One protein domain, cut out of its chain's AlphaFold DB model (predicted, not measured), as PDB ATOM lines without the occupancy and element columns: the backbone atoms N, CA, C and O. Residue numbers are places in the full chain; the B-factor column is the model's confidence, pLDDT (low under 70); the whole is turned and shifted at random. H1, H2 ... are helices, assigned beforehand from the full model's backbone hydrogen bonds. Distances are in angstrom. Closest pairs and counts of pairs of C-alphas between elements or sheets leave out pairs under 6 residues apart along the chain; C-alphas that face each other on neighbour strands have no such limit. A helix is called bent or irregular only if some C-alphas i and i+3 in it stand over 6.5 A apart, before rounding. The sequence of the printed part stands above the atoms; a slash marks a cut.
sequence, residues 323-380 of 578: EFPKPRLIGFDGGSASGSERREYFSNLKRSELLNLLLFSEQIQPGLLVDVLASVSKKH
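This is residues 323 to 380 of the 578 residues of the protein "PHD domain-containing protein" of Colletotrichum fioriniae PJ7 (UniProt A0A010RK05). Three helices make an open, bent chain: H2 is in the middle, H1 stands near its first end and H3 meets its last end, making a corner, and residues 373 to 380, of which 373 to 379 belong to H3, stick out. Before H1, residues 323 to 338 arc round without a named element. The printed part has 58 residues, with H1, H2 and H3 in that order and no named strand; it is all helix. It is only just compact, close to loose, with a radius of gyration of the C-alphas of 12.3 A and spans of 32 by 26 by 22 A.

H1, residues 339 to 347, is close to but not clearly touching H2, residues 351 to 364; their closest C-alphas, of Phe 346 and Leu 354, are 7.2 A apart. They run opposite ways at a steep tilt of 63 degrees. With residues 358 to 362 alone, H2 touches H3, residues 368 to 379, which touches it with residues 368 to 369 alone. The closest C-alphas, of Glu 362 and Leu 368, are 5.6 A apart, and the two run opposite ways at a steep tilt of 57 degrees. H1 and H3 are apart. In H1, H2 and H3 every O i to N i+4 pair is within hydrogen-bond range.

H1 begins at C-alpha 339 (190.455, 315.628, 204.515) and is 12.3 A long from first to last C-alpha. H2 is 20.3 A long, and H3, 16.4 A long, ends at C-alpha 379 (187.043, 329.771, 198.193).

The C-alphas farthest apart, of Glu 323 and His 380, are 33.2 A apart. The printed part has no cut, and both links between helices are tight. The mean pLDDT of the printed part is 93.1, and no printed residue is under 70.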
ATOM      1  N   GLU A 323     216.702 323.389 208.735       91.69
ATOM      2  CA  GLU A 323     216.524 323.472 210.183       91.69
ATOM      3  C   GLU A 323     215.192 324.153 210.530       91.69
ATOM      4  O   GLU A 323     214.844 325.207 209.996       91.69
ATOM      5  N   PHE A 324     214.435 323.545 211.446       89.12
ATOM      6  CA  PHE A 324     213.129 324.039 211.864       89.12
ATOM      7  C   PHE A 324     213.065 324.167 213.392       89.12
ATOM      8  O   PHE A 324     213.317 323.174 214.077       89.12
ATOM      9  N   PRO A 325     212.616 325.309 213.959       87.38
ATOM     10  CA  PRO A 325     212.615 325.544 215.412       87.38
ATOM     11  C   PRO A 325     211.806 324.556 216.273       87.38
ATOM     12  O   PRO A 325     211.871 324.609 217.500       87.38
ATOM     13  N   LYS A 326     210.982 323.687 215.669       88.75
ATOM     14  CA  LYS A 326     210.149 322.694 216.371       88.75
ATOM     15  C   LYS A 326     210.130 321.342 215.636       88.75
ATOM     16  O   LYS A 326     209.084 320.965 215.101       88.75
ATOM     17  N   PRO A 327     211.227 320.560 215.644       87.19
ATOM     18  CA  PRO A 327     211.336 319.304 214.883       87.19
ATOM     19  C   PRO A 327     210.225 318.279 215.182       87.19
ATOM     20  O   PRO A 327     209.869 317.469 214.332       87.19
ATOM     21  N   ARG A 328     209.601 318.351 216.367       87.25
ATOM     22  CA  ARG A 328     208.445 317.528 216.771       87.25
ATOM     23  C   ARG A 328     207.188 317.700 215.902       87.25
ATOM     24  O   ARG A 328     206.373 316.780 215.863       87.25
ATOM     25  N   LEU A 329     207.011 318.844 215.238       87.50
ATOM     26  CA  LEU A 329     205.830 319.135 214.410       87.50
ATOM     27  C   LEU A 329     205.965 318.656 212.956       87.50
ATOM     28  O   LEU A 329     204.989 318.697 212.214       87.50
ATOM     29  N   ILE A 330     207.156 318.218 212.545       87.88
ATOM     30  CA  ILE A 330     207.479 317.846 211.162       87.88
ATOM     31  C   ILE A 330     208.148 316.462 211.104       87.88
ATOM     32  O   ILE A 330     208.475 315.865 212.133       87.88
ATOM     33  N   GLY A 331     208.343 315.943 209.887       82.56
ATOM     34  CA  GLY A 331     209.078 314.698 209.621       82.56
ATOM     35  C   GLY A 331     208.248 313.546 209.042       82.56
ATOM     36  O   GLY A 331     208.827 312.527 208.677       82.56
ATOM     37  N   PHE A 332     206.929 313.705 208.898       90.38
ATOM     38  CA  PHE A 332     206.037 312.698 208.308       90.38
ATOM     39  C   PHE A 332     205.140 313.317 207.235       90.38
ATOM     40  O   PHE A 332     204.760 314.483 207.336       90.38
ATOM     41  N   ASP A 333     204.813 312.534 206.209       88.06
ATOM     42  CA  ASP A 333     203.778 312.886 205.241       88.06
ATOM     43  C   ASP A 333     202.371 312.595 205.797       88.06
ATOM     44  O   ASP A 333     202.197 311.909 206.804       88.06
ATOM     45  N   GLY A 334     201.346 313.148 205.144       85.88
ATOM     46  CA  GLY A 334     199.948 312.958 205.544       85.88
ATOM     47  C   GLY A 334     199.343 311.605 205.148       85.88
ATOM     48  O   GLY A 334     198.141 311.424 205.352       85.88
ATOM     49  N   GLY A 335     200.122 310.700 204.539       90.94
ATOM     50  CA  GLY A 335     199.697 309.374 204.088       90.94
ATOM     51  C   GLY A 335     198.300 309.324 203.455       90.94
ATOM     52  O   GLY A 335     197.910 310.176 202.649       90.94
ATOM     53  N   SER A 336     197.526 308.323 203.871       92.50
ATOM     54  CA  SER A 336     196.125 308.103 203.494       92.50
ATOM     55  C   SER A 336     195.106 308.902 204.324       92.50
ATOM     56  O   SER A 336     193.908 308.709 204.127       92.50
ATOM     57  N   ALA A 337     195.535 309.797 205.227       93.88
ATOM     58  CA  ALA A 337     194.618 310.518 206.115       93.88
ATOM     59  C   ALA A 337     193.588 311.335 205.321       93.88
ATOM     60  O   ALA A 337     193.945 312.080 204.400       93.88
ATOM     61  N   SER A 338     192.318 311.226 205.701       96.56
ATOM     62  CA  SER A 338     191.198 311.917 205.068       96.56
ATOM     63  C   SER A 338     191.274 313.437 205.243       96.56
ATOM     64  O   SER A 338     191.924 313.975 206.144       96.56
ATOM     65  N   GLY A 339     190.544 314.170 204.399       94.94
ATOM     66  CA  GLY A 339     190.455 315.628 204.515       94.94
ATOM     67  C   GLY A 339     189.863 316.112 205.847       94.94
ATOM     68  O   GLY A 339     190.137 317.240 206.248       94.94
ATOM     69  N   SER A 340     189.066 315.287 206.532       95.94
ATOM     70  CA  SER A 340     188.542 315.539 207.883       95.94
ATOM     71  C   SER A 340     189.621 315.399 208.953       95.94
ATOM     72  O   SER A 340     189.843 316.356 209.689       95.94
ATOM     73  N   GLU A 341     190.338 314.274 208.982       95.19
ATOM     74  CA  GLU A 341     191.396 314.011 209.973       95.19
ATOM     75  C   GLU A 341     192.531 315.036 209.861       95.19
ATOM     76  O   GLU A 341     193.013 315.552 210.866       95.19
ATOM     77  N   ARG A 342     192.899 315.428 208.630       94.94
ATOM     78  CA  ARG A 342     193.865 316.515 208.398       94.94
ATOM     79  C   ARG A 342     193.377 317.845 208.987       94.94
ATOM     80  O   ARG A 342     194.161 318.549 209.617       94.94
ATOM     81  N   ARG A 343     192.095 318.200 208.813       95.19
ATOM     82  CA  ARG A 343     191.521 319.428 209.405       95.19
ATOM     83  C   ARG A 343     191.518 319.374 210.929       95.19
ATOM     84  O   ARG A 343     191.873 320.369 211.550       95.19
ATOM     85  N   GLU A 344     191.149 318.238 211.512       96.56
ATOM     86  CA  GLU A 344     191.152 318.037 212.962       96.56
ATOM     87  C   GLU A 344     192.568 318.177 213.537       96.56
ATOM     88  O   GLU A 344     192.785 318.984 214.443       96.56
ATOM     89  N   TYR A 345     193.554 317.506 212.931       94.75
ATOM     90  CA  TYR A 345     194.968 317.641 213.284       94.75
ATOM     91  C   TYR A 345     195.432 319.106 213.294       94.75
ATOM     92  O   TYR A 345     195.943 319.581 214.309       94.75
ATOM     93  N   PHE A 346     195.195 319.856 212.210       95.38
ATOM     94  CA  PHE A 346     195.571 321.272 212.154       95.38
ATOM     95  C   PHE A 346     194.757 322.149 213.122       95.38
ATOM     96  O   PHE A 346     195.288 323.136 213.622       95.38
ATOM     97  N   SER A 347     193.506 321.798 213.440       96.12
ATOM     98  CA  SER A 347     192.690 322.550 214.409       96.12
ATOM     99  C   SER A 347     193.181 322.428 215.858       96.12
ATOM    100  O   SER A 347     192.980 323.348 216.647       96.12
ATOM    101  N   ASN A 348     193.879 321.334 216.185       96.44
ATOM    102  CA  ASN A 348     194.472 321.094 217.504       96.44
ATOM    103  C   ASN A 348     195.837 321.789 217.699       96.44
ATOM    104  O   ASN A 348     196.344 321.849 218.823       96.44
ATOM    105  N   LEU A 349     196.448 322.320 216.633       95.88
ATOM    106  CA  LEU A 349     197.717 323.049 216.702       95.88
ATOM    107  C   LEU A 349     197.517 324.516 217.091       95.88
ATOM    108  O   LEU A 349     196.526 325.161 216.741       95.88
ATOM    109  N   LYS A 350     198.508 325.095 217.778       96.44
ATOM    110  CA  LYS A 350     198.474 326.526 218.113       96.44
ATOM    111  C   LYS A 350     198.595 327.364 216.840       96.44
ATOM    112  O   LYS A 350     199.346 327.024 215.930       96.44
ATOM    113  N   ARG A 351     197.942 328.533 216.803       95.50
ATOM    114  CA  ARG A 351     197.987 329.449 215.643       95.50
ATOM    115  C   ARG A 351     199.418 329.803 215.206       95.50
ATOM    116  O   ARG A 351     199.679 329.881 214.013       95.50
ATOM    117  N   SER A 352     200.346 329.969 216.150       95.31
ATOM    118  CA  SER A 352     201.768 330.200 215.855       95.31
ATOM    119  C   SER A 352     202.470 328.986 215.240       95.31
ATOM    120  O   SER A 352     203.370 329.145 214.428       95.31
ATOM    121  N   GLU A 353     202.053 327.768 215.575       95.12
ATOM    122  CA  GLU A 353     202.615 326.535 215.015       95.12
ATOM    123  C   GLU A 353     202.130 326.312 213.584       95.12
ATOM    124  O   GLU A 353     202.934 325.956 212.731       95.12
ATOM    125  N   LEU A 354     200.864 326.630 213.294       94.94
ATOM    126  CA  LEU A 354     200.331 326.654 211.928       94.94
ATOM    127  C   LEU A 354     201.061 327.669 211.036       94.94
ATOM    128  O   LEU A 354     201.406 327.343 209.904       94.94
ATOM    129  N   LEU A 355     201.333 328.875 211.546       93.62
ATOM    130  CA  LEU A 355     202.093 329.893 210.809       93.62
ATOM    131  C   LEU A 355     203.551 329.469 210.583       93.62
ATOM    132  O   LEU A 355     204.050 329.606 209.469       93.62
ATOM    133  N   ASN A 356     204.210 328.896 211.593       93.75
ATOM    134  CA  ASN A 356     205.576 328.387 211.453       93.75
ATOM    135  C   ASN A 356     205.654 327.226 210.449       93.75
ATOM    136  O   ASN A 356     206.581 327.186 209.647       93.75
ATOM    137  N   LEU A 357     204.684 326.303 210.465       94.31
ATOM    138  CA  LEU A 357     204.589 325.215 209.485       94.31
ATOM    139  C   LEU A 357     204.382 325.747 208.063       94.31
ATOM    140  O   LEU A 357     205.017 325.250 207.137       94.31
ATOM    141  N   LEU A 358     203.539 326.769 207.888       94.12
ATOM    142  CA  LEU A 358     203.298 327.389 206.587       94.12
ATOM    143  C   LEU A 358     204.560 328.095 206.057       94.12
ATOM    144  O   LEU A 358     204.946 327.873 204.911       94.12
ATOM    145  N   LEU A 359     205.252 328.862 206.905       93.19
ATOM    146  CA  LEU A 359     206.518 329.519 206.557       93.19
ATOM    147  C   LEU A 359     207.625 328.508 206.211       93.19
ATOM    148  O   LEU A 359     208.355 328.695 205.245       93.19
ATOM    149  N   PHE A 360     207.721 327.408 206.959       94.00
ATOM    150  CA  PHE A 360     208.651 326.315 206.663       94.00
ATOM    151  C   PHE A 360     208.297 325.579 205.364       94.00
ATOM    152  O   PHE A 360     209.180 325.200 204.598       94.00
ATOM    153  N   SER A 361     207.005 325.414 205.065       93.00
ATOM    154  CA  SER A 361     206.575 324.794 203.809       93.00
ATOM    155  C   SER A 361     206.929 325.639 202.578       93.00
ATOM    156  O   SER A 361     207.287 325.064 201.555       93.00
ATOM    157  N   GLU A 362     206.952 326.971 202.699       94.88
ATOM    158  CA  GLU A 362     207.445 327.889 201.656       94.88
ATOM    159  C   GLU A 362     208.963 327.748 201.423       94.88
ATOM    160  O   GLU A 362     209.424 327.852 200.290       94.88
ATOM    161  N   GLN A 363     209.751 327.448 202.466       92.94
ATOM    162  CA  GLN A 363     211.194 327.181 202.326       92.94
ATOM    163  C   GLN A 363     211.484 325.866 201.584       92.94
ATOM    164  O   GLN A 363     212.494 325.764 200.892       92.94
ATOM    165  N   ILE A 364     210.620 324.857 201.733       92.81
ATOM    166  CA  ILE A 364     210.739 323.569 201.025       92.81
ATOM    167  C   ILE A 364     210.189 323.673 199.597       92.81
ATOM    168  O   ILE A 364     210.762 323.103 198.669       92.81
ATOM    169  N   GLN A 365     209.066 324.369 199.422       93.50
ATOM    170  CA  GLN A 365     208.366 324.518 198.152       93.50
ATOM    171  C   GLN A 365     208.049 326.005 197.909       93.50
ATOM    172  O   GLN A 365     206.987 326.474 198.321       93.50
ATOM    173  N   PRO A 366     208.942 326.752 197.232       93.88
ATOM    174  CA  PRO A 366     208.725 328.171 196.971       93.88
ATOM    175  C   PRO A 366     207.491 328.389 196.087       93.88
ATOM    176  O   PRO A 366     207.268 327.659 195.118       93.88
ATOM    177  N   GLY A 367     206.695 329.405 196.421       92.50
ATOM    178  CA  GLY A 367     205.415 329.723 195.788       92.50
ATOM    179  C   GLY A 367     204.193 329.055 196.432       92.50
ATOM    180  O   GLY A 367     203.066 329.452 196.130       92.50
ATOM    181  N   LEU A 368     204.372 328.102 197.352       94.56
ATOM    182  CA  LEU A 368     203.264 327.392 198.002       94.56
ATOM    183  C   LEU A 368     202.334 328.338 198.780       94.56
ATOM    184  O   LEU A 368     201.113 328.171 198.747       94.56
ATOM    185  N   LEU A 369     202.875 329.356 199.448       93.25
ATOM    186  CA  LEU A 369     202.091 330.370 200.152       93.25
ATOM    187  C   LEU A 369     201.210 331.176 199.183       93.25
ATOM    188  O   LEU A 369     200.068 331.497 199.517       93.25
ATOM    189  N   VAL A 370     201.705 331.454 197.973       94.56
ATOM    190  CA  VAL A 370     200.943 332.137 196.916       94.56
ATOM    191  C   VAL A 370     199.799 331.244 196.430       94.56
ATOM    192  O   VAL A 370     198.657 331.702 196.373       94.56
ATOM    193  N   ASP A 371     200.065 329.960 196.177       95.75
ATOM    194  CA  ASP A 371     199.049 328.979 195.771       95.75
ATOM    195  C   ASP A 371     197.974 328.762 196.850       95.75
ATOM    196  O   ASP A 371     196.780 328.640 196.543       95.75
ATOM    197  N   VAL A 372     198.368 328.757 198.128       94.62
ATOM    198  CA  VAL A 372     197.445 328.692 199.270       94.62
ATOM    199  C   VAL A 372     196.582 329.951 199.331       94.62
ATOM    200  O   VAL A 372     195.360 329.830 199.425       94.62
ATOM    201  N   LEU A 373     197.164 331.149 199.225       92.69
ATOM    202  CA  LEU A 373     196.410 332.408 199.250       92.69
ATOM    203  C   LEU A 373     195.460 332.539 198.048       92.69
ATOM    204  O   LEU A 373     194.305 332.922 198.237       92.69
ATOM    205  N   ALA A 374     195.882 332.135 196.847       94.00
ATOM    206  CA  ALA A 374     195.030 332.073 195.657       94.00
ATOM    207  C   ALA A 374     193.897 331.035 195.800       94.00
ATOM    208  O   ALA A 374     192.761 331.262 195.375       94.00
ATOM    209  N   SER A 375     194.171 329.901 196.449       95.56
ATOM    210  CA  SER A 375     193.156 328.887 196.758       95.56
ATOM    211  C   SER A 375     192.159 329.355 197.822       95.56
ATOM    212  O   SER A 375     190.983 328.983 197.766       95.56
ATOM    213  N   VAL A 376     192.608 330.157 198.792       94.44
ATOM    214  CA  VAL A 376     191.762 330.751 199.836       94.44
ATOM    215  C   VAL A 376     190.896 331.867 199.259       94.44
ATOM    216  O   VAL A 376     189.687 331.820 199.473       94.44
ATOM    217  N   SER A 377     191.447 332.797 198.474       93.00
ATOM    218  CA  SER A 377     190.664 333.870 197.837       93.00
ATOM    219  C   SER A 377     189.613 333.318 196.866       93.00
ATOM    220  O   SER A 377     188.478 333.788 196.856       93.00
ATOM    221  N   LYS A 378     189.922 332.236 196.138       94.50
ATOM    222  CA  LYS A 378     188.945 331.519 195.299       94.50
ATOM    223  C   LYS A 378     187.803 330.869 196.095       94.50
ATOM    224  O   LYS A 378     186.695 330.756 195.577       94.50
ATOM    225  N   LYS A 379     188.060 330.396 197.320       95.19
ATOM    226  CA  LYS A 379     187.043 329.771 198.193       95.19
ATOM    227  C   LYS A 379     186.264 330.786 199.030       95.19
ATOM    228  O   LYS A 379     185.126 330.514 199.399       95.19
ATOM    229  N   HIS A 380     186.882 331.920 199.335       93.44
ATOM    230  CA  HIS A 380     186.364 332.962 200.210       93.44
ATOM    231  C   HIS A 380     186.628 334.343 199.578       93.44
ATOM    232  O   HIS A 380     187.506 335.069 200.051       93.44
TER     233      HIS A 380